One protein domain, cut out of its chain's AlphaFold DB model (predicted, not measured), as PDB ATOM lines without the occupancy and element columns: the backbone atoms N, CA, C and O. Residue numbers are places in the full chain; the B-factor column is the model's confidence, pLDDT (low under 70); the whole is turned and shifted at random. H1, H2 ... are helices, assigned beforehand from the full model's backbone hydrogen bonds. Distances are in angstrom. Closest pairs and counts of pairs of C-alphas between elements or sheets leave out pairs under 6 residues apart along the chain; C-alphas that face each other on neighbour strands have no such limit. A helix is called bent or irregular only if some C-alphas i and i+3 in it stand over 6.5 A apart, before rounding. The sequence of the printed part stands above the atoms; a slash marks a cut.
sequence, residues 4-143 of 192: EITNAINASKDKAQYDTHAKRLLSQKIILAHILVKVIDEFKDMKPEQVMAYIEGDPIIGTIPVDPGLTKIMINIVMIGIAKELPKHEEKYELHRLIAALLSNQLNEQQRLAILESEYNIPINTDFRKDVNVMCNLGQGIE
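This is residues 4 to 143 of the 192 residues of an uncharacterized protein of Clostridium sp. CAG:75 (UniProt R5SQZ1). A long straight helix, H1, lies side by side with the last helix, H6, which runs back along it, while H4 and H5 fold back and forth next to this pair as H4, H5 and H6 follow one another. Past the end of H1 sits a small crossed pair, H2 and H3, and from H3 a long link wanders to H4, its residues 67 to 77 sticking out as a free loop. The printed part has 140 residues with six named helices, H1 to H6 in order along the chain, and no named strand; the class is all helix, and the helix packing is mostly crossed. The whole is compact, with a radius of gyration of the C-alphas of 15.8 A and spans of 52, 37 and 28 A.

H1, residues 4 to 26, begins at C-alpha 4 (-3.842, 51.463, -37.647) and is 32.5 A long. H2 is residues 29 to 39, 15.1 A, and H3 is residues 48 to 54. H4, residues 91 to 103, begins at C-alpha 91 (14.113, 33.232, -0.587) and is 19.4 A long; it is irregular, C-alphas 92 and 95 being 8.1 A apart. H5 is residues 109 to 118, 14.1 A. H6, residues 126 to 143, is 25.9 A long and ends at C-alpha 143 (-2.428, 47.370, -22.929).

H1 and H6 touch at a shallow tilt of 30 degrees, opposite ways; their closest C-alphas, of Tyr 18 and Met 135, are 5.5 A apart. H1, with residues 22 to 25 alone, only just touches H4, with 3 pairs of C-alphas within 8 A, Ala 22 and Leu 103 the closest at 6.8 A. H2 and H3 touch, about perpendicular at 79 degrees, closest at the C-alphas of Ala 33 and Pro 48, 4.9 A. H4 is the hub, touching H1, H2 and H5. With residue 95 alone it only just touches H2, with 3 pairs; the C-alphas of Lys 38 and Leu 95 are closest at 6.6 A. H4 and H5 form a helical hairpin, closest at the C-alphas of Ala 101 and Arg 112, 5.5 A. H5 and H6 form another, closest at the C-alphas of Glu 109 and Asn 133, 6.0 A. H3 is apart from H1, H4, H5 and H6. In H1, H2, H5 and H6 every O i to N i+4 pair is within hydrogen-bond range; in H4 7 of 9 are, and in H3 1 of 3, beside 3 of 4 O i to N i+3 pairs.

The C-alphas farthest apart, of Glu 4 and Asp 45, are 52.0 A apart. The printed part has no cut. The link from H3 to H4, residues 55 to 90, is long. Mean pLDDT of the printed part is 85.0; residues 64 to 80 are under 70.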
ATOM      1  N   GLU A   4      -4.717  52.591 -37.993       71.06
ATOM      2  CA  GLU A   4      -3.842  51.463 -37.647       71.06
ATOM      3  C   GLU A   4      -2.353  51.850 -37.640       71.06
ATOM      4  O   GLU A   4      -1.610  51.457 -36.742       71.06
ATOM      5  N   ILE A   5      -1.916  52.672 -38.601       79.25
ATOM      6  CA  ILE A   5      -0.522  53.133 -38.694       79.25
ATOM      7  C   ILE A   5      -0.205  54.070 -37.525       79.25
ATOM      8  O   ILE A   5       0.842  53.948 -36.893       79.25
ATOM      9  N   THR A   6      -1.123  54.982 -37.203       82.19
ATOM     10  CA  THR A   6      -0.972  55.896 -36.063       82.19
ATOM     11  C   THR A   6      -0.876  55.133 -34.740       82.19
ATOM     12  O   THR A   6      -0.012  55.441 -33.917       82.19
ATOM     13  N   ASN A   7      -1.711  54.110 -34.544       77.50
ATOM     14  CA  ASN A   7      -1.690  53.298 -33.328       77.50
ATOM     15  C   ASN A   7      -0.390  52.494 -33.199       77.50
ATOM     16  O   ASN A   7       0.232  52.524 -32.136       77.50
ATOM     17  N   ALA A   8       0.085  51.889 -34.292       78.69
ATOM     18  CA  ALA A   8       1.358  51.177 -34.314       78.69
ATOM     19  C   ALA A   8       2.551  52.095 -33.979       78.69
ATOM     20  O   ALA A   8       3.418  51.723 -33.183       78.69
ATOM     21  N   ILE A   9       2.577  53.318 -34.526       84.12
ATOM     22  CA  ILE A   9       3.610  54.323 -34.221       84.12
ATOM     23  C   ILE A   9       3.572  54.706 -32.737       84.12
ATOM     24  O   ILE A   9       4.613  54.716 -32.076       84.12
ATOM     25  N   ASN A  10       2.385  54.986 -32.195       83.38
ATOM     26  CA  ASN A  10       2.226  55.361 -30.790       83.38
ATOM     27  C   ASN A  10       2.618  54.218 -29.843       83.38
ATOM     28  O   ASN A  10       3.358  54.442 -28.889       83.38
ATOM     29  N   ALA A  11       2.205  52.983 -30.137       81.50
ATOM     30  CA  ALA A  11       2.604  51.811 -29.365       81.50
ATOM     31  C   ALA A  11       4.128  51.597 -29.400       81.50
ATOM     32  O   ALA A  11       4.732  51.292 -28.372       81.50
ATOM     33  N   SER A  12       4.770  51.798 -30.556       83.38
ATOM     34  CA  SER A  12       6.231  51.735 -30.672       83.38
ATOM     35  C   SER A  12       6.919  52.821 -29.843       83.38
ATOM     36  O   SER A  12       7.922  52.553 -29.180       83.38
ATOM     37  N   LYS A  13       6.388  54.046 -29.864       86.31
ATOM     38  CA  LYS A  13       6.923  55.172 -29.092       86.31
ATOM     39  C   LYS A  13       6.807  54.927 -27.588       86.31
ATOM     40  O   LYS A  13       7.746  55.222 -26.849       86.31
ATOM     41  N   ASP A  14       5.689  54.373 -27.141       87.25
ATOM     42  CA  ASP A  14       5.464  54.101 -25.724       87.25
ATOM     43  C   ASP A  14       6.336  52.949 -25.230       87.25
ATOM     44  O   ASP A  14       6.910  53.050 -24.150       87.25
ATOM     45  N   LYS A  15       6.556  51.916 -26.054       85.19
ATOM     46  CA  LYS A  15       7.539  50.857 -25.768       85.19
ATOM     47  C   LYS A  15       8.966  51.400 -25.644       85.19
ATOM     48  O   LYS A  15       9.684  51.004 -24.733       85.19
ATOM     49  N   ALA A  16       9.374  52.322 -26.518       86.88
ATOM     50  CA  ALA A  16      10.706  52.931 -26.458       86.88
ATOM     51  C   ALA A  16      10.898  53.811 -25.206       86.88
ATOM     52  O   ALA A  16      11.952  53.782 -24.567       86.88
ATOM     53  N   GLN A  17       9.868  54.573 -24.824       88.62
ATOM     54  CA  GLN A  17       9.879  55.323 -23.567       88.62
ATOM     55  C   GLN A  17       9.916  54.377 -22.364       88.62
ATOM     56  O   GLN A  17      10.711  54.586 -21.450       88.62
ATOM     57  N   TYR A  18       9.120  53.307 -22.389       89.31
ATOM     58  CA  TYR A  18       9.105  52.297 -21.337       89.31
ATOM     59  C   TYR A  18      10.494  51.679 -21.140       89.31
ATOM     60  O   TYR A  18      10.985  51.646 -20.016       89.31
ATOM     61  N   ASP A  19      11.157  51.264 -22.224       87.19
ATOM     62  CA  ASP A  19      12.534  50.750 -22.205       87.19
ATOM     63  C   ASP A  19      13.512  51.759 -21.582       87.19
ATOM     64  O   ASP A  19      14.320  51.406 -20.723       87.19
ATOM     65  N   THR A  20      13.391  53.038 -21.941       89.12
ATOM     66  CA  THR A  20      14.236  54.107 -21.388       89.12
ATOM     67  C   THR A  20      14.072  54.238 -19.872       89.12
ATOM     68  O   THR A  20      15.067  54.292 -19.146       89.12
ATOM     69  N   HIS A  21      12.835  54.270 -19.370       90.81
ATOM     70  CA  HIS A  21      12.573  54.377 -17.933       90.81
ATOM     71  C   HIS A  21      12.938  53.090 -17.181       90.81
ATOM     72  O   HIS A  21      13.528  53.163 -16.103       90.81
ATOM     73  N   ALA A  22      12.702  51.918 -17.775       89.75
ATOM     74  CA  ALA A  22      13.127  50.636 -17.219       89.75
ATOM     75  C   ALA A  22      14.650  50.585 -17.041       89.75
ATOM     76  O   ALA A  22      15.138  50.225 -15.970       89.75
ATOM     77  N   LYS A  23      15.411  51.020 -18.053       89.69
ATOM     78  CA  LYS A  23      16.874  51.123 -17.981       89.69
ATOM     79  C   LYS A  23      17.337  52.085 -16.885       89.69
ATOM     80  O   LYS A  23      18.284  51.764 -16.178       89.69
ATOM     81  N   ARG A  24      16.658  53.227 -16.711       91.00
ATOM     82  CA  ARG A  24      16.953  54.203 -15.642       91.00
ATOM     83  C   ARG A  24      16.707  53.644 -14.241       91.00
ATOM     84  O   ARG A  24      17.500  53.903 -13.334       91.00
ATOM     85  N   LEU A  25      15.641  52.865 -14.060       91.88
ATOM     86  CA  LEU A  25      15.395  52.158 -12.802       91.88
ATOM     87  C   LEU A  25      16.466  51.092 -12.566       91.88
ATOM     88  O   LEU A  25      17.099  51.082 -11.516       91.88
ATOM     89  N   LEU A  26      16.740  50.246 -13.558       91.19
ATOM     90  CA  LEU A  26      17.765  49.206 -13.451       91.19
ATOM     91  C   LEU A  26      19.170  49.774 -13.212       91.19
ATOM     92  O   LEU A  26      19.972  49.119 -12.560       91.19
ATOM     93  N   SER A  27      19.468  50.988 -13.684       91.06
ATOM     94  CA  SER A  27      20.750  51.662 -13.444       91.06
ATOM     95  C   SER A  27      20.903  52.245 -12.038       91.06
ATOM     96  O   SER A  27      21.964  52.771 -11.711       91.06
ATOM     97  N   GLN A  28      19.876  52.192 -11.186       91.75
ATOM     98  CA  GLN A  28      20.024  52.614  -9.795       91.75
ATOM     99  C   GLN A  28      20.977  51.654  -9.077       91.75
ATOM    100  O   GLN A  28      20.742  50.446  -9.047       91.75
ATOM    101  N   LYS A  29      22.035  52.186  -8.451       92.81
ATOM    102  CA  LYS A  29      23.059  51.367  -7.774       92.81
ATOM    103  C   LYS A  29      22.470  50.404  -6.748       92.81
ATOM    104  O   LYS A  29      22.953  49.286  -6.643       92.81
ATOM    105  N   ILE A  30      21.424  50.816  -6.031       93.81
ATOM    106  CA  ILE A  30      20.737  49.945  -5.073       93.81
ATOM    107  C   ILE A  30      20.099  48.734  -5.768       93.81
ATOM    108  O   ILE A  30      20.283  47.609  -5.318       93.81
ATOM    109  N   ILE A  31      19.441  48.924  -6.917       93.62
ATOM    110  CA  ILE A  31      18.839  47.826  -7.690       93.62
ATOM    111  C   ILE A  31      19.925  46.898  -8.236       93.62
ATOM    112  O   ILE A  31      19.814  45.682  -8.096       93.62
ATOM    113  N   LEU A  32      21.001  47.456  -8.798       92.62
ATOM    114  CA  LEU A  32      22.145  46.660  -9.243       92.62
ATOM    115  C   LEU A  32      22.756  45.865  -8.088       92.62
ATOM    116  O   LEU A  32      23.034  44.685  -8.256       92.62
ATOM    117  N   ALA A  33      22.907  46.468  -6.911       94.06
ATOM    118  CA  ALA A  33      23.413  45.787  -5.729       94.06
ATOM    119  C   ALA A  33      22.524  44.605  -5.313       94.06
ATOM    120  O   ALA A  33      23.047  43.519  -5.070       94.06
ATOM    121  N   HIS A  34      21.194  44.763  -5.313       93.94
ATOM    122  CA  HIS A  34      20.278  43.640  -5.078       93.94
ATOM    123  C   HIS A  34      20.440  42.525  -6.114       93.94
ATOM    124  O   HIS A  34      20.400  41.348  -5.755       93.94
ATOM    125  N   ILE A  35      20.631  42.875  -7.390       91.75
ATOM    126  CA  ILE A  35      20.878  41.889  -8.447       91.75
ATOM    127  C   ILE A  35      22.196  41.155  -8.175       91.75
ATOM    128  O   ILE A  35      22.196  39.929  -8.141       91.75
ATOM    129  N   LEU A  36      23.291  41.883  -7.922       91.06
ATOM    130  CA  LEU A  36      24.627  41.325  -7.682       91.06
ATOM    131  C   LEU A  36      24.640  40.350  -6.500       91.06
ATOM    132  O   LEU A  36      25.124  39.234  -6.658       91.06
ATOM    133  N   VAL A  37      24.034  40.719  -5.365       92.50
ATOM    134  CA  VAL A  37      23.912  39.850  -4.176       92.50
ATOM    135  C   VAL A  37      23.208  38.526  -4.500       92.50
ATOM    136  O   VAL A  37      23.481  37.511  -3.870       92.50
ATOM    137  N   LYS A  38      22.295  38.503  -5.476       88.88
ATOM    138  CA  LYS A  38      21.528  37.297  -5.824       88.88
ATOM    139  C   LYS A  38      22.127  36.468  -6.955       88.88
ATOM    140  O   LYS A  38      21.746  35.308  -7.088       88.88
ATOM    141  N   VAL A  39      23.001  37.041  -7.781       87.50
ATOM    142  CA  VAL A  39      23.542  36.360  -8.974       87.50
ATOM    143  C   VAL A  39      25.035  36.058  -8.895       87.50
ATOM    144  O   VAL A  39      25.519  35.274  -9.705       87.50
ATOM    145  N   ILE A  40      25.760  36.660  -7.951       87.56
ATOM    146  CA  ILE A  40      27.208  36.505  -7.800       87.56
ATOM    147  C   ILE A  40      27.517  35.994  -6.390       87.56
ATOM    148  O   ILE A  40      27.191  36.650  -5.397       87.56
ATOM    149  N   ASP A  41      28.172  34.836  -6.304       88.38
ATOM    150  CA  ASP A  41      28.447  34.136  -5.041       88.38
ATOM    151  C   ASP A  41      29.308  34.964  -4.077       88.38
ATOM    152  O   ASP A  41      29.123  34.890  -2.862       88.38
ATOM    153  N   GLU A  42      30.211  35.794  -4.600       92.38
ATOM    154  CA  GLU A  42      31.082  36.679  -3.823       92.38
ATOM    155  C   GLU A  42      30.308  37.745  -3.035       92.38
ATOM    156  O   GLU A  42      30.796  38.226  -2.011       92.38
ATOM    157  N   PHE A  43      29.099  38.102  -3.479       91.56
ATOM    158  CA  PHE A  43      28.255  39.104  -2.828       91.56
ATOM    159  C   PHE A  43      27.093  38.496  -2.028       91.56
ATOM    160  O   PHE A  43      26.360  39.245  -1.385       91.56
ATOM    161  N   LYS A  44      26.912  37.167  -2.026       89.62
ATOM    162  CA  LYS A  44      25.694  36.507  -1.512       89.62
ATOM    163  C   LYS A  44      25.359  36.801  -0.044       89.62
ATOM    164  O   LYS A  44      24.189  36.894   0.314       89.62
ATOM    165  N   ASP A  45      26.387  36.963   0.789       92.12
ATOM    166  CA  ASP A  45      26.260  37.186   2.236       92.12
ATOM    167  C   ASP A  45      26.352  38.680   2.602       92.12
ATOM    168  O   ASP A  45      26.393  39.055   3.777       92.12
ATOM    169  N   MET A  46      26.408  39.554   1.594       94.69
ATOM    170  CA  MET A  46      26.511  40.996   1.766       94.69
ATOM    171  C   MET A  46      25.146  41.669   1.725       94.69
ATOM    172  O   MET A  46      24.230  41.244   1.019       94.69
ATOM    173  N   LYS A  47      25.021  42.788   2.441       93.75
ATOM    174  CA  LYS A  47      23.834  43.632   2.322       93.75
ATOM    175  C   LYS A  47      23.913  44.494   1.053       93.75
ATOM    176  O   LYS A  47      24.982  45.054   0.792       93.75
ATOM    177  N   PRO A  48      22.817  44.664   0.293       94.25
ATOM    178  CA  PRO A  48      22.794  45.503  -0.908       94.25
ATOM    179  C   PRO A  48      23.340  46.920  -0.676       94.25
ATOM    180  O   PRO A  48      24.104  47.433  -1.494       94.25
ATOM    181  N   GLU A  49      23.059  47.527   0.477       92.94
ATOM    182  CA  GLU A  49      23.547  48.866   0.830       92.94
ATOM    183  C   GLU A  49      25.077  48.924   0.946       92.94
ATOM    184  O   GLU A  49      25.681  49.961   0.678       92.94
ATOM    185  N   GLN A  50      25.722  47.814   1.320       93.25
ATOM    186  CA  GLN A  50      27.183  47.706   1.359       93.25
ATOM    187  C   GLN A  50      27.752  47.526  -0.049       93.25
ATOM    188  O   GLN A  50      28.738  48.168  -0.404       93.25
ATOM    189  N   VAL A  51      27.107  46.691  -0.870       93.75
ATOM    190  CA  VAL A  51      27.543  46.406  -2.245       93.75
ATOM    191  C   VAL A  51      27.472  47.651  -3.132       93.75
ATOM    192  O   VAL A  51      28.317  47.819  -4.009       93.75
ATOM    193  N   MET A  52      26.546  48.579  -2.867       92.00
ATOM    194  CA  MET A  52      26.490  49.871  -3.564       92.00
ATOM    195  C   MET A  52      27.824  50.629  -3.563       92.00
ATOM    196  O   MET A  52      28.136  51.294  -4.550       92.00
ATOM    197  N   ALA A  53      28.605  50.536  -2.479       91.56
ATOM    198  CA  ALA A  53      29.899  51.206  -2.362       91.56
ATOM    199  C   ALA A  53      30.977  50.595  -3.274       91.56
ATOM    200  O   ALA A  53      31.962  51.261  -3.579       91.56
ATOM    201  N   TYR A  54      30.782  49.353  -3.723       91.38
ATOM    202  CA  TYR A  54      31.693  48.648  -4.627       91.38
ATOM    203  C   TYR A  54      31.340  48.830  -6.104       91.38
ATOM    204  O   TYR A  54      32.126  48.463  -6.974       91.38
ATOM    205  N   ILE A  55      30.176  49.411  -6.407       89.00
ATOM    206  CA  ILE A  55      29.818  49.804  -7.769       89.00
ATOM    207  C   ILE A  55      30.514  51.135  -8.068       89.00
ATOM    208  O   ILE A  55      29.997  52.220  -7.765       89.00
ATOM    209  N   GLU A  56      31.713  51.030  -8.636       88.62
ATOM    210  CA  GLU A  56      32.523  52.172  -9.053       88.62
ATOM    211  C   GLU A  56      31.883  52.935 -10.219       88.62
ATOM    212  O   GLU A  56      31.310  52.352 -11.139       88.62
ATOM    213  N   GLY A  57      32.007  54.264 -10.185       87.62
ATOM    214  CA  GLY A  57      31.437  55.144 -11.208       87.62
ATOM    215  C   GLY A  57      29.908  55.126 -11.242       87.62
ATOM    216  O   GLY A  57      29.259  54.647 -10.314       87.62
ATOM    217  N   ASP A  58      29.333  55.678 -12.308       85.44
ATOM    218  CA  ASP A  58      27.889  55.656 -12.542       85.44
ATOM    219  C   ASP A  58      27.540  54.621 -13.616       85.44
ATOM    220  O   ASP A  58      28.220  54.559 -14.647       85.44
ATOM    221  N   PRO A  59      26.487  53.806 -13.417       86.50
ATOM    222  CA  PRO A  59      26.063  52.842 -14.422       86.50
ATOM    223  C   PRO A  59      25.705  53.524 -15.746       86.50
ATOM    224  O   PRO A  59      24.949  54.495 -15.791       86.50
ATOM    225  N   ILE A  60      26.237  52.990 -16.843       83.19
ATOM    226  CA  ILE A  60      26.026  53.539 -18.183       83.19
ATOM    227  C   ILE A  60      24.799  52.880 -18.808       83.19
ATOM    228  O   ILE A  60      24.737  51.660 -18.959       83.19
ATOM    229  N   ILE A  61      23.834  53.698 -19.223       84.75
ATOM    230  CA  ILE A  61      22.639  53.227 -19.922       84.75
ATOM    231  C   ILE A  61      22.910  53.176 -21.428       84.75
ATOM    232  O   ILE A  61      23.183  54.195 -22.062       84.75
ATOM    233  N   GLY A  62      22.781  51.988 -22.018       76.69
ATOM    234  CA  GLY A  62      22.839  51.815 -23.466       76.69
ATOM    235  C   GLY A  62      21.620  52.420 -24.172       76.69
ATOM    236  O   GLY A  62      20.471  52.139 -23.822       76.69
ATOM    237  N   THR A  63      21.868  53.209 -25.219       70.50
ATOM    238  CA  THR A  63      20.823  53.791 -26.082       70.50
ATOM    239  C   THR A  63      20.359  52.843 -27.185       70.50
ATOM    240  O   THR A  63      19.341  53.093 -27.825       70.50
ATOM    241  N   ILE A  64      21.086  51.745 -27.403       67.38
ATOM    242  CA  ILE A  64      20.744  50.740 -28.405       67.38
ATOM    243  C   ILE A  64      19.617  49.857 -27.838       67.38
ATOM    244  O   ILE A  64      19.764  49.315 -26.735       67.38
ATOM    245  N   PRO A  65      18.478  49.723 -28.540       62.69
ATOM    246  CA  PRO A  65      17.460  48.752 -28.173       62.69
ATOM    247  C   PRO A  65      18.007  47.338 -28.387       62.69
ATOM    248  O   PRO A  65      18.643  47.055 -29.402       62.69
ATOM    249  N   VAL A  66      17.754  46.438 -27.437       60.16
ATOM    250  CA  VAL A  66      18.164  45.033 -27.549       60.16
ATOM    251  C   VAL A  66      17.132  44.302 -28.408       60.16
ATOM    252  O   VAL A  66      16.260  43.605 -27.902       60.16
ATOM    253  N   ASP A  67      17.196  44.517 -29.720       58.09
ATOM    254  CA  ASP A  67      16.458  43.709 -30.689       58.09
ATOM    255  C   ASP A  67      17.338  42.507 -31.095       58.09
ATOM    256  O   ASP A  67      18.464  42.728 -31.574       58.09
ATOM    257  N   PRO A  68      16.874  41.250 -30.910       53.84
ATOM    258  CA  PRO A  68      17.618  40.038 -31.259       53.84
ATOM    259  C   PRO A  68      18.155  40.001 -32.700       53.84
ATOM    260  O   PRO A  68      19.093  39.254 -32.971       53.84
ATOM    261  N   GLY A  69      17.595  40.793 -33.623       57.53
ATOM    262  CA  GLY A  69      18.029  40.848 -35.024       57.53
ATOM    263  C   GLY A  69      19.058  41.930 -35.383       57.53
ATOM    264  O   GLY A  69      19.605  41.883 -36.485       57.53
ATOM    265  N   LEU A  70      19.324  42.912 -34.510       54.34
ATOM    266  CA  LEU A  70      20.017  44.156 -34.903       54.34
ATOM    267  C   LEU A  70      21.346  44.428 -34.184       54.34
ATOM    268  O   LEU A  70      22.099  45.303 -34.611       54.34
ATOM    269  N   THR A  71      21.674  43.692 -33.121       55.28
ATOM    270  CA  THR A  71      22.802  44.064 -32.250       55.28
ATOM    271  C   THR A  71      23.979  43.102 -32.400       55.28
ATOM    272  O   THR A  71      23.924  41.959 -31.959       55.28
ATOM    273  N   LYS A  72      25.081  43.570 -33.004       53.69
ATOM    274  CA  LYS A  72      26.337  42.814 -33.178       53.69
ATOM    275  C   LYS A  72      27.404  43.303 -32.189       53.69
ATOM    276  O   LYS A  72      28.426  43.851 -32.590       53.69
ATOM    277  N   ILE A  73      27.134  43.164 -30.891       59.91
ATOM    278  CA  ILE A  73      28.052  43.549 -29.802       59.91
ATOM    279  C   ILE A  73      28.359  42.293 -28.974       59.91
ATOM    280  O   ILE A  73      27.452  41.520 -28.677       59.91
ATOM    281  N   MET A  74      29.627  42.073 -28.600       50.78
ATOM    282  CA  MET A  74      29.980  41.088 -27.566       50.78
ATOM    283  C   MET A  74      29.446  41.593 -26.223       50.78
ATOM    284  O   MET A  74      29.964  42.568 -25.682       50.78
ATOM    285  N   ILE A  75      28.385  40.965 -25.722       56.81
ATOM    286  CA  ILE A  75      27.691  41.349 -24.489       56.81
ATOM    287  C   ILE A  75      27.755  40.164 -23.521       56.81
ATOM    288  O   ILE A  75      27.425  39.041 -23.900       56.81
ATOM    289  N   ASN A  76      28.125  40.416 -22.264       55.88
ATOM    290  CA  ASN A  76      27.788  39.507 -21.168       55.88
ATOM    291  C   ASN A  76      26.297  39.703 -20.867       55.88
ATOM    292  O   ASN A  76      25.910  40.720 -20.293       55.88
ATOM    293  N   ILE A  77      25.451  38.790 -21.350       63.59
ATOM    294  CA  ILE A  77      23.993  38.918 -21.256       63.59
ATOM    295  C   ILE A  77      23.502  38.201 -19.998       63.59
ATOM    296  O   ILE A  77      23.722  37.004 -19.837       63.59
ATOM    297  N   VAL A  78      22.763  38.920 -19.154       64.56
ATOM    298  CA  VAL A  78      21.931  38.324 -18.102       64.56
ATOM    299  C   VAL A  78      20.484  38.344 -18.594       64.56
ATOM    300  O   VAL A  78      19.879  39.407 -18.708       64.56
ATOM    301  N   MET A  79      19.931  37.174 -18.923       67.44
ATOM    302  CA  MET A  79      18.511  37.038 -19.264       67.44
ATOM    303  C   MET A  79      17.721  36.657 -18.015       67.44
ATOM    304  O   MET A  79      17.932  35.585 -17.454       67.44
ATOM    305  N   ILE A  80      16.790  37.518 -17.604       68.56
ATOM    306  CA  ILE A  80      15.887  37.252 -16.482       68.56
ATOM    307  C   ILE A  80      14.472  37.109 -17.037       68.56
ATOM    308  O   ILE A  80      13.897  38.065 -17.554       68.56
ATOM    309  N   GLY A  81      13.908  35.906 -16.939       70.75
ATOM    310  CA  GLY A  81      12.503  35.669 -17.259       70.75
ATOM    311  C   GLY A  81      11.613  36.186 -16.133       70.75
ATOM    312  O   GLY A  81      11.718  35.720 -15.001       70.75
ATOM    313  N   ILE A  82      10.730  37.137 -16.430       75.62
ATOM    314  CA  ILE A  82       9.772  37.661 -15.451       75.62
ATOM    315  C   ILE A  82       8.511  36.797 -15.493       75.62
ATOM    316  O   ILE A  82       7.953  36.551 -16.564       75.62
ATOM    317  N   ALA A  83       8.064  36.320 -14.331       75.12
ATOM    318  CA  ALA A  83       6.802  35.599 -14.224       75.12
ATOM    319  C   ALA A  83       5.618  36.527 -14.544       75.12
ATOM    320  O   ALA A  83       5.646  37.717 -14.235       75.12
ATOM    321  N   LYS A  84       4.559  35.971 -15.147       76.69
ATOM    322  CA  LYS A  84       3.333  36.728 -15.449       76.69
ATOM    323  C   LYS A  84       2.684  37.279 -14.175       76.69
ATOM    324  O   LYS A  84       2.192  38.399 -14.171       76.69
ATOM    325  N   GLU A  85       2.702  36.488 -13.110       85.19
ATOM    326  CA  GLU A  85       2.191  36.859 -11.793       85.19
ATOM    327  C   GLU A  85       3.346  37.210 -10.857       85.19
ATOM    328  O   GLU A  85       4.442  36.659 -10.983       85.19
ATOM    329  N   LEU A  86       3.096  38.107  -9.899       88.62
ATOM    330  CA  LEU A  86       4.084  38.471  -8.888       88.62
ATOM    331  C   LEU A  86       4.406  37.239  -8.012       88.62
ATOM    332  O   LEU A  86       3.517  36.763  -7.301       88.62
ATOM    333  N   PRO A  87       5.654  36.724  -8.016       89.50
ATOM    334  CA  PRO A  87       6.033  35.579  -7.188       89.50
ATOM    335  C   PRO A  87       5.864  35.874  -5.697       89.50
ATOM    336  O   PRO A  87       5.971  37.027  -5.286       89.50
ATOM    337  N   LYS A  88       5.652  34.848  -4.866       89.31
ATOM    338  CA  LYS A  88       5.606  35.000  -3.400       89.31
ATOM    339  C   LYS A  88       6.934  35.536  -2.849       89.31
ATOM    340  O   LYS A  88       7.985  35.306  -3.444       89.31
ATOM    341  N   HIS A  89       6.868  36.234  -1.715       91.25
ATOM    342  CA  HIS A  89       8.047  36.746  -1.012       91.25
ATOM    343  C   HIS A  89       8.727  35.604  -0.240       91.25
ATOM    344  O   HIS A  89       8.427  35.348   0.924       91.25
ATOM    345  N   GLU A  90       9.559  34.843  -0.949       88.50
ATOM    346  CA  GLU A  90      10.284  33.674  -0.452       88.50
ATOM    347  C   GLU A  90      11.703  33.682  -1.029       88.50
ATOM    348  O   GLU A  90      11.899  34.049  -2.189       88.50
ATOM    349  N   GLU A  91      12.678  33.183  -0.262       84.62
ATOM    350  CA  GLU A  91      14.113  33.232  -0.587       84.62
ATOM    351  C   GLU A  91      14.441  32.780  -2.021       84.62
ATOM    352  O   GLU A  91      15.208  33.424  -2.739       84.62
ATOM    353  N   LYS A  92      13.796  31.701  -2.476       86.19
ATOM    354  CA  LYS A  92      13.981  31.125  -3.815       86.19
ATOM    355  C   LYS A  92      13.593  32.082  -4.951       86.19
ATOM    356  O   LYS A  92      14.149  31.993  -6.045       86.19
ATOM    357  N   TYR A  93      12.612  32.956  -4.727       88.19
ATOM    358  CA  TYR A  93      12.033  33.821  -5.758       88.19
ATOM    359  C   TYR A  93      12.374  35.299  -5.572       88.19
ATOM    360  O   TYR A  93      11.888  36.115  -6.347       88.19
ATOM    361  N   GLU A  94      13.251  35.636  -4.626       89.25
ATOM    362  CA  GLU A  94      13.658  37.005  -4.291       89.25
ATOM    363  C   GLU A  94      13.970  37.876  -5.509       89.25
ATOM    364  O   GLU A  94      13.364  38.927  -5.702       89.25
ATOM    365  N   LEU A  95      14.876  37.416  -6.379       89.75
ATOM    366  CA  LEU A  95      15.262  38.172  -7.570       89.75
ATOM    367  C   LEU A  95      14.090  38.321  -8.546       89.75
ATOM    368  O   LEU A  95      13.851  39.399  -9.079       89.75
ATOM    369  N   HIS A  96      13.332  37.247  -8.768       89.69
ATOM    370  CA  HIS A  96      12.192  37.271  -9.681       89.69
ATOM    371  C   HIS A  96      11.101  38.211  -9.173       89.69
ATOM    372  O   HIS A  96      10.499  38.921  -9.972       89.69
ATOM    373  N   ARG A  97      10.867  38.243  -7.858       92.56
ATOM    374  CA  ARG A  97       9.900  39.133  -7.224       92.56
ATOM    375  C   ARG A  97      10.357  40.584  -7.279       92.56
ATOM    376  O   ARG A  97       9.546  41.418  -7.661       92.56
ATOM    377  N   LEU A  98      11.631  40.877  -7.020       92.50
ATOM    378  CA  LEU A  98      12.182  42.224  -7.172       92.50
ATOM    379  C   LEU A  98      12.028  42.733  -8.612       92.50
ATOM    380  O   LEU A  98      11.501  43.818  -8.845       92.50
ATOM    381  N   ILE A  99      12.461  41.939  -9.593       90.88
ATOM    382  CA  ILE A  99      12.405  42.328 -11.006       90.88
ATOM    383  C   ILE A  99      10.951  42.417 -11.493       90.88
ATOM    384  O   ILE A  99      10.607  43.346 -12.223       90.88
ATOM    385  N   ALA A 100      10.071  41.513 -11.051       89.94
ATOM    386  CA  ALA A 100       8.639  41.606 -11.324       89.94
ATOM    387  C   ALA A 100       8.027  42.859 -10.687       89.94
ATOM    388  O   ALA A 100       7.267  43.558 -11.350       89.94
ATOM    389  N   ALA A 101       8.394  43.197  -9.450       91.56
ATOM    390  CA  ALA A 101       7.956  44.427  -8.811       91.56
ATOM    391  C   ALA A 101       8.382  45.648  -9.637       91.56
ATOM    392  O   ALA A 101       7.548  46.500  -9.922       91.56
ATOM    393  N   LEU A 102       9.633  45.688 -10.105       89.94
ATOM    394  CA  LEU A 102      10.186  46.798 -10.886       89.94
ATOM    395  C   LEU A 102       9.589  46.949 -12.289       89.94
ATOM    396  O   LEU A 102       9.376  48.077 -12.731       89.94
ATOM    397  N   LEU A 103       9.357  45.845 -13.003       88.38
ATOM    398  CA  LEU A 103       9.124  45.863 -14.454       88.38
ATOM    399  C   LEU A 103       7.781  45.255 -14.888       88.38
ATOM    400  O   LEU A 103       7.409  45.386 -16.047       88.38
ATOM    401  N   SER A 104       7.024  44.597 -14.008       82.94
ATOM    402  CA  SER A 104       5.727  44.017 -14.395       82.94
ATOM    403  C   SER A 104       4.662  45.092 -14.597       82.94
ATOM    404  O   SER A 104       4.551  46.013 -13.789       82.94
ATOM    405  N   ASN A 105       3.828  44.952 -15.630       78.25
ATOM    406  CA  ASN A 105       2.654  45.802 -15.846       78.25
ATOM    407  C   ASN A 105       1.453  45.430 -14.954       78.25
ATOM    408  O   ASN A 105       0.450  46.127 -14.984       78.25
ATOM    409  N   GLN A 106       1.540  44.354 -14.165       79.44
ATOM    410  CA  GLN A 106       0.429  43.864 -13.335       79.44
ATOM    411  C   GLN A 106       0.277  44.603 -11.996       79.44
ATOM    412  O   GLN A 106      -0.684  44.371 -11.265       79.44
ATOM    413  N   LEU A 107       1.240  45.456 -11.641       86.31
ATOM    414  CA  LEU A 107       1.232  46.214 -10.394       86.31
ATOM    415  C   LEU A 107       0.957  47.683 -10.673       86.31
ATOM    416  O   LEU A 107       1.578  48.291 -11.548       86.31
ATOM    417  N   ASN A 108       0.074  48.270  -9.869       87.81
ATOM    418  CA  ASN A 108      -0.084  49.717  -9.867       87.81
ATOM    419  C   ASN A 108       1.105  50.402  -9.166       87.81
ATOM    420  O   ASN A 108       1.897  49.760  -8.467       87.81
ATOM    421  N   GLU A 109       1.215  51.724  -9.336       89.31
ATOM    422  CA  GLU A 109       2.305  52.522  -8.758       89.31
ATOM    423  C   GLU A 109       2.459  52.280  -7.249       89.31
ATOM    424  O   GLU A 109       3.565  52.033  -6.774       89.31
ATOM    425  N   GLN A 110       1.364  52.325  -6.485       90.38
ATOM    426  CA  GLN A 110       1.419  52.231  -5.025       90.38
ATOM    427  C   GLN A 110       1.915  50.864  -4.554       90.38
ATOM    428  O   GLN A 110       2.784  50.803  -3.688       90.38
ATOM    429  N   GLN A 111       1.405  49.779  -5.139       91.75
ATOM    430  CA  GLN A 111       1.839  48.418  -4.819       91.75
ATOM    431  C   GLN A 111       3.318  48.221  -5.138       91.75
ATOM    432  O   GLN A 111       4.061  47.681  -4.323       91.75
ATOM    433  N   ARG A 112       3.753  48.693  -6.311       91.94
ATOM    434  CA  ARG A 112       5.147  48.616  -6.744       91.94
ATOM    435  C   ARG A 112       6.065  49.346  -5.768       91.94
ATOM    436  O   ARG A 112       7.029  48.756  -5.296       91.94
ATOM    437  N   LEU A 113       5.757  50.598  -5.431       93.44
ATOM    438  CA  LEU A 113       6.564  51.372  -4.486       93.44
ATOM    439  C   LEU A 113       6.570  50.740  -3.089       93.44
ATOM    440  O   LEU A 113       7.630  50.651  -2.481       93.44
ATOM    441  N   ALA A 114       5.424  50.237  -2.620       94.06
ATOM    442  CA  ALA A 114       5.319  49.576  -1.323       94.06
ATOM    443  C   ALA A 114       6.189  48.314  -1.241       94.06
ATOM    444  O   ALA A 114       6.892  48.135  -0.251       94.06
ATOM    445  N   ILE A 115       6.188  47.464  -2.274       94.19
ATOM    446  CA  ILE A 115       7.043  46.266  -2.319       94.19
ATOM    447  C   ILE A 115       8.517  46.676  -2.263       94.19
ATOM    448  O   ILE A 115       9.272  46.170  -1.439       94.19
ATOM    449  N   LEU A 116       8.927  47.630  -3.098       94.00
ATOM    450  CA  LEU A 116      10.327  48.056  -3.187       94.00
ATOM    451  C   LEU A 116      10.832  48.660  -1.871       94.00
ATOM    452  O   LEU A 116      11.939  48.352  -1.437       94.00
ATOM    453  N   GLU A 117      10.013  49.478  -1.219       94.19
ATOM    454  CA  GLU A 117      10.373  50.132   0.038       94.19
ATOM    455  C   GLU A 117      10.322  49.171   1.233       94.19
ATOM    456  O   GLU A 117      11.262  49.123   2.023       94.19
ATOM    457  N   SER A 118       9.241  48.398   1.376       93.75
ATOM    458  CA  SER A 118       9.012  47.590   2.584       93.75
ATOM    459  C   SER A 118       9.692  46.225   2.566       93.75
ATOM    460  O   SER A 118      10.089  45.745   3.625       93.75
ATOM    461  N   GLU A 119       9.838  45.601   1.395       94.25
ATOM    462  CA  GLU A 119      10.395  44.247   1.277       94.25
ATOM    463  C   GLU A 119      11.887  44.270   0.950       94.25
ATOM    464  O   GLU A 119      12.632  43.420   1.430       94.25
ATOM    465  N   TYR A 120      12.326  45.262   0.170       93.31
ATOM    466  CA  TYR A 120      13.707  45.368  -0.301       93.31
ATOM    467  C   TYR A 120      14.471  46.552   0.289       93.31
ATOM    468  O   TYR A 120      15.640  46.724  -0.037       93.31
ATOM    469  N   ASN A 121      13.846  47.372   1.140       92.81
ATOM    470  CA  ASN A 121      14.479  48.553   1.736       92.81
ATOM    471  C   ASN A 121      15.044  49.540   0.691       92.81
ATOM    472  O   ASN A 121      15.981  50.290   0.971       92.81
ATOM    473  N   ILE A 122      14.456  49.578  -0.510       93.06
ATOM    474  CA  ILE A 122      14.893  50.467  -1.585       93.06
ATOM    475  C   ILE A 122      14.357  51.877  -1.309       93.06
ATOM    476  O   ILE A 122      13.140  52.073  -1.253       93.06
ATOM    477  N   PRO A 123      15.232  52.888  -1.176       90.06
ATOM    478  CA  PRO A 123      14.801  54.248  -0.895       90.06
ATOM    479  C   PRO A 123      14.081  54.855  -2.103       90.06
ATOM    480  O   PRO A 123      14.636  54.954  -3.201       90.06
ATOM    481  N   ILE A 124      12.852  55.321  -1.886       91.62
ATOM    482  CA  ILE A 124      12.028  55.939  -2.927       91.62
ATOM    483  C   ILE A 124      12.233  57.455  -2.919       91.62
ATOM    484  O   ILE A 124      11.671  58.176  -2.097       91.62
ATOM    485  N   ASN A 125      13.023  57.955  -3.868       91.38
ATOM    486  CA  ASN A 125      13.158  59.392  -4.110       91.38
ATOM    487  C   ASN A 125      12.170  59.888  -5.189       91.38
ATOM    488  O   ASN A 125      11.428  59.111  -5.800       91.38
ATOM    489  N   THR A 126      12.144  61.201  -5.419       90.88
ATOM    490  CA  THR A 126      11.223  61.835  -6.374       90.88
ATOM    491  C   THR A 126      11.433  61.355  -7.810       90.88
ATOM    492  O   THR A 126      10.453  61.089  -8.507       90.88
ATOM    493  N   ASP A 127      12.683  61.199  -8.247       88.94
ATOM    494  CA  ASP A 127      13.001  60.748  -9.606       88.94
ATOM    495  C   ASP A 127      12.618  59.280  -9.814       88.94
ATOM    496  O   ASP A 127      12.019  58.938 -10.832       88.94
ATOM    497  N   PHE A 128      12.864  58.435  -8.813       90.75
ATOM    498  CA  PHE A 128      12.461  57.032  -8.802       90.75
ATOM    499  C   PHE A 128      10.945  56.900  -8.939       90.75
ATOM    500  O   PHE A 128      10.447  56.172  -9.798       90.75
ATOM    501  N   ARG A 129      10.195  57.652  -8.123       92.25
ATOM    502  CA  ARG A 129       8.729  57.674  -8.183       92.25
ATOM    503  C   ARG A 129       8.234  58.148  -9.548       92.25
ATOM    504  O   ARG A 129       7.291  57.570 -10.082       92.25
ATOM    505  N   LYS A 130       8.878  59.161 -10.130       92.25
ATOM    506  CA  LYS A 130       8.541  59.665 -11.466       92.25
ATOM    507  C   LYS A 130       8.764  58.606 -12.545       92.25
ATOM    508  O   LYS A 130       7.868  58.396 -13.359       92.25
ATOM    509  N   ASP A 131       9.911  57.931 -12.538       91.38
ATOM    510  CA  ASP A 131      10.217  56.867 -13.500       91.38
ATOM    511  C   ASP A 131       9.214  55.704 -13.366       91.38
ATOM    512  O   ASP A 131       8.676  55.233 -14.371       91.38
ATOM    513  N   VAL A 132       8.858  55.314 -12.135       90.56
ATOM    514  CA  VAL A 132       7.815  54.308 -11.878       90.56
ATOM    515  C   VAL A 132       6.444  54.743 -12.409       90.56
ATOM    516  O   VAL A 132       5.793  53.959 -13.101       90.56
ATOM    517  N   ASN A 133       6.006  55.969 -12.112       90.81
ATOM    518  CA  ASN A 133       4.707  56.490 -12.540       90.81
ATOM    519  C   ASN A 133       4.590  56.510 -14.071       90.81
ATOM    520  O   ASN A 133       3.606  56.018 -14.628       90.81
ATOM    521  N   VAL A 134       5.626  57.004 -14.757       91.12
ATOM    522  CA  VAL A 134       5.657  57.026 -16.224       91.12
ATOM    523  C   VAL A 134       5.574  55.607 -16.783       91.12
ATOM    524  O   VAL A 134       4.761  55.357 -17.670       91.12
ATOM    525  N   MET A 135       6.335  54.653 -16.239       90.69
ATOM    526  CA  MET A 135       6.256  53.256 -16.678       90.69
ATOM    527  C   MET A 135       4.873  52.639 -16.467       90.69
ATOM    528  O   MET A 135       4.399  51.934 -17.353       90.69
ATOM    529  N   CYS A 136       4.214  52.890 -15.333       88.44
ATOM    530  CA  CYS A 136       2.857  52.393 -15.083       88.44
ATOM    531  C   CYS A 136       1.860  52.951 -16.111       88.44
ATOM    532  O   CYS A 136       1.118  52.182 -16.718       88.44
ATOM    533  N   ASN A 137       1.897  54.262 -16.377       89.50
ATOM    534  CA  ASN A 137       1.009  54.901 -17.354       89.50
ATOM    535  C   ASN A 137       1.260  54.400 -18.782       89.50
ATOM    536  O   ASN A 137       0.317  54.126 -19.523       89.50
ATOM    537  N   LEU A 138       2.532  54.252 -19.170       88.81
ATOM    538  CA  LEU A 138       2.907  53.698 -20.471       88.81
ATOM    539  C   LEU A 138       2.466  52.236 -20.599       88.81
ATOM    540  O   LEU A 138       1.947  51.851 -21.643       88.81
ATOM    541  N   GLY A 139       2.640  51.436 -19.542       86.38
ATOM    542  CA  GLY A 139       2.184  50.048 -19.486       86.38
ATOM    543  C   GLY A 139       0.679  49.936 -19.728       86.38
ATOM    544  O   GLY A 139       0.266  49.196 -20.620       86.38
ATOM    545  N   GLN A 140      -0.112  50.748 -19.020       86.81
ATOM    546  CA  GLN A 140      -1.561  50.813 -19.206       86.81
ATOM    547  C   GLN A 140      -1.930  51.239 -20.632       86.81
ATOM    548  O   GLN A 140      -2.704  50.565 -21.302       86.81
ATOM    549  N   GLY A 141      -1.309  52.301 -21.155       86.94
ATOM    550  CA  GLY A 141      -1.593  52.781 -22.508       86.94
ATOM    551  C   GLY A 141      -1.221  51.781 -23.611       86.94
ATOM    552  O   GLY A 141      -1.853  51.750 -24.669       86.94
ATOM    553  N   ILE A 142      -0.186  50.957 -23.412       85.56
ATOM    554  CA  ILE A 142       0.157  49.856 -24.328       85.56
ATOM    555  C   ILE A 142      -0.933  48.778 -24.298       85.56
ATOM    556  O   ILE A 142      -1.351  48.325 -25.364       85.56
ATOM    557  N   GLU A 143      -1.399  48.395 -23.111       86.25
ATOM    558  CA  GLU A 143      -2.428  47.370 -22.929       86.25
ATOM    559  C   GLU A 143      -3.789  47.814 -23.478       86.25
ATOM    560  O   GLU A 143      -4.378  47.107 -24.297       86.25
TER     561      GLU A 143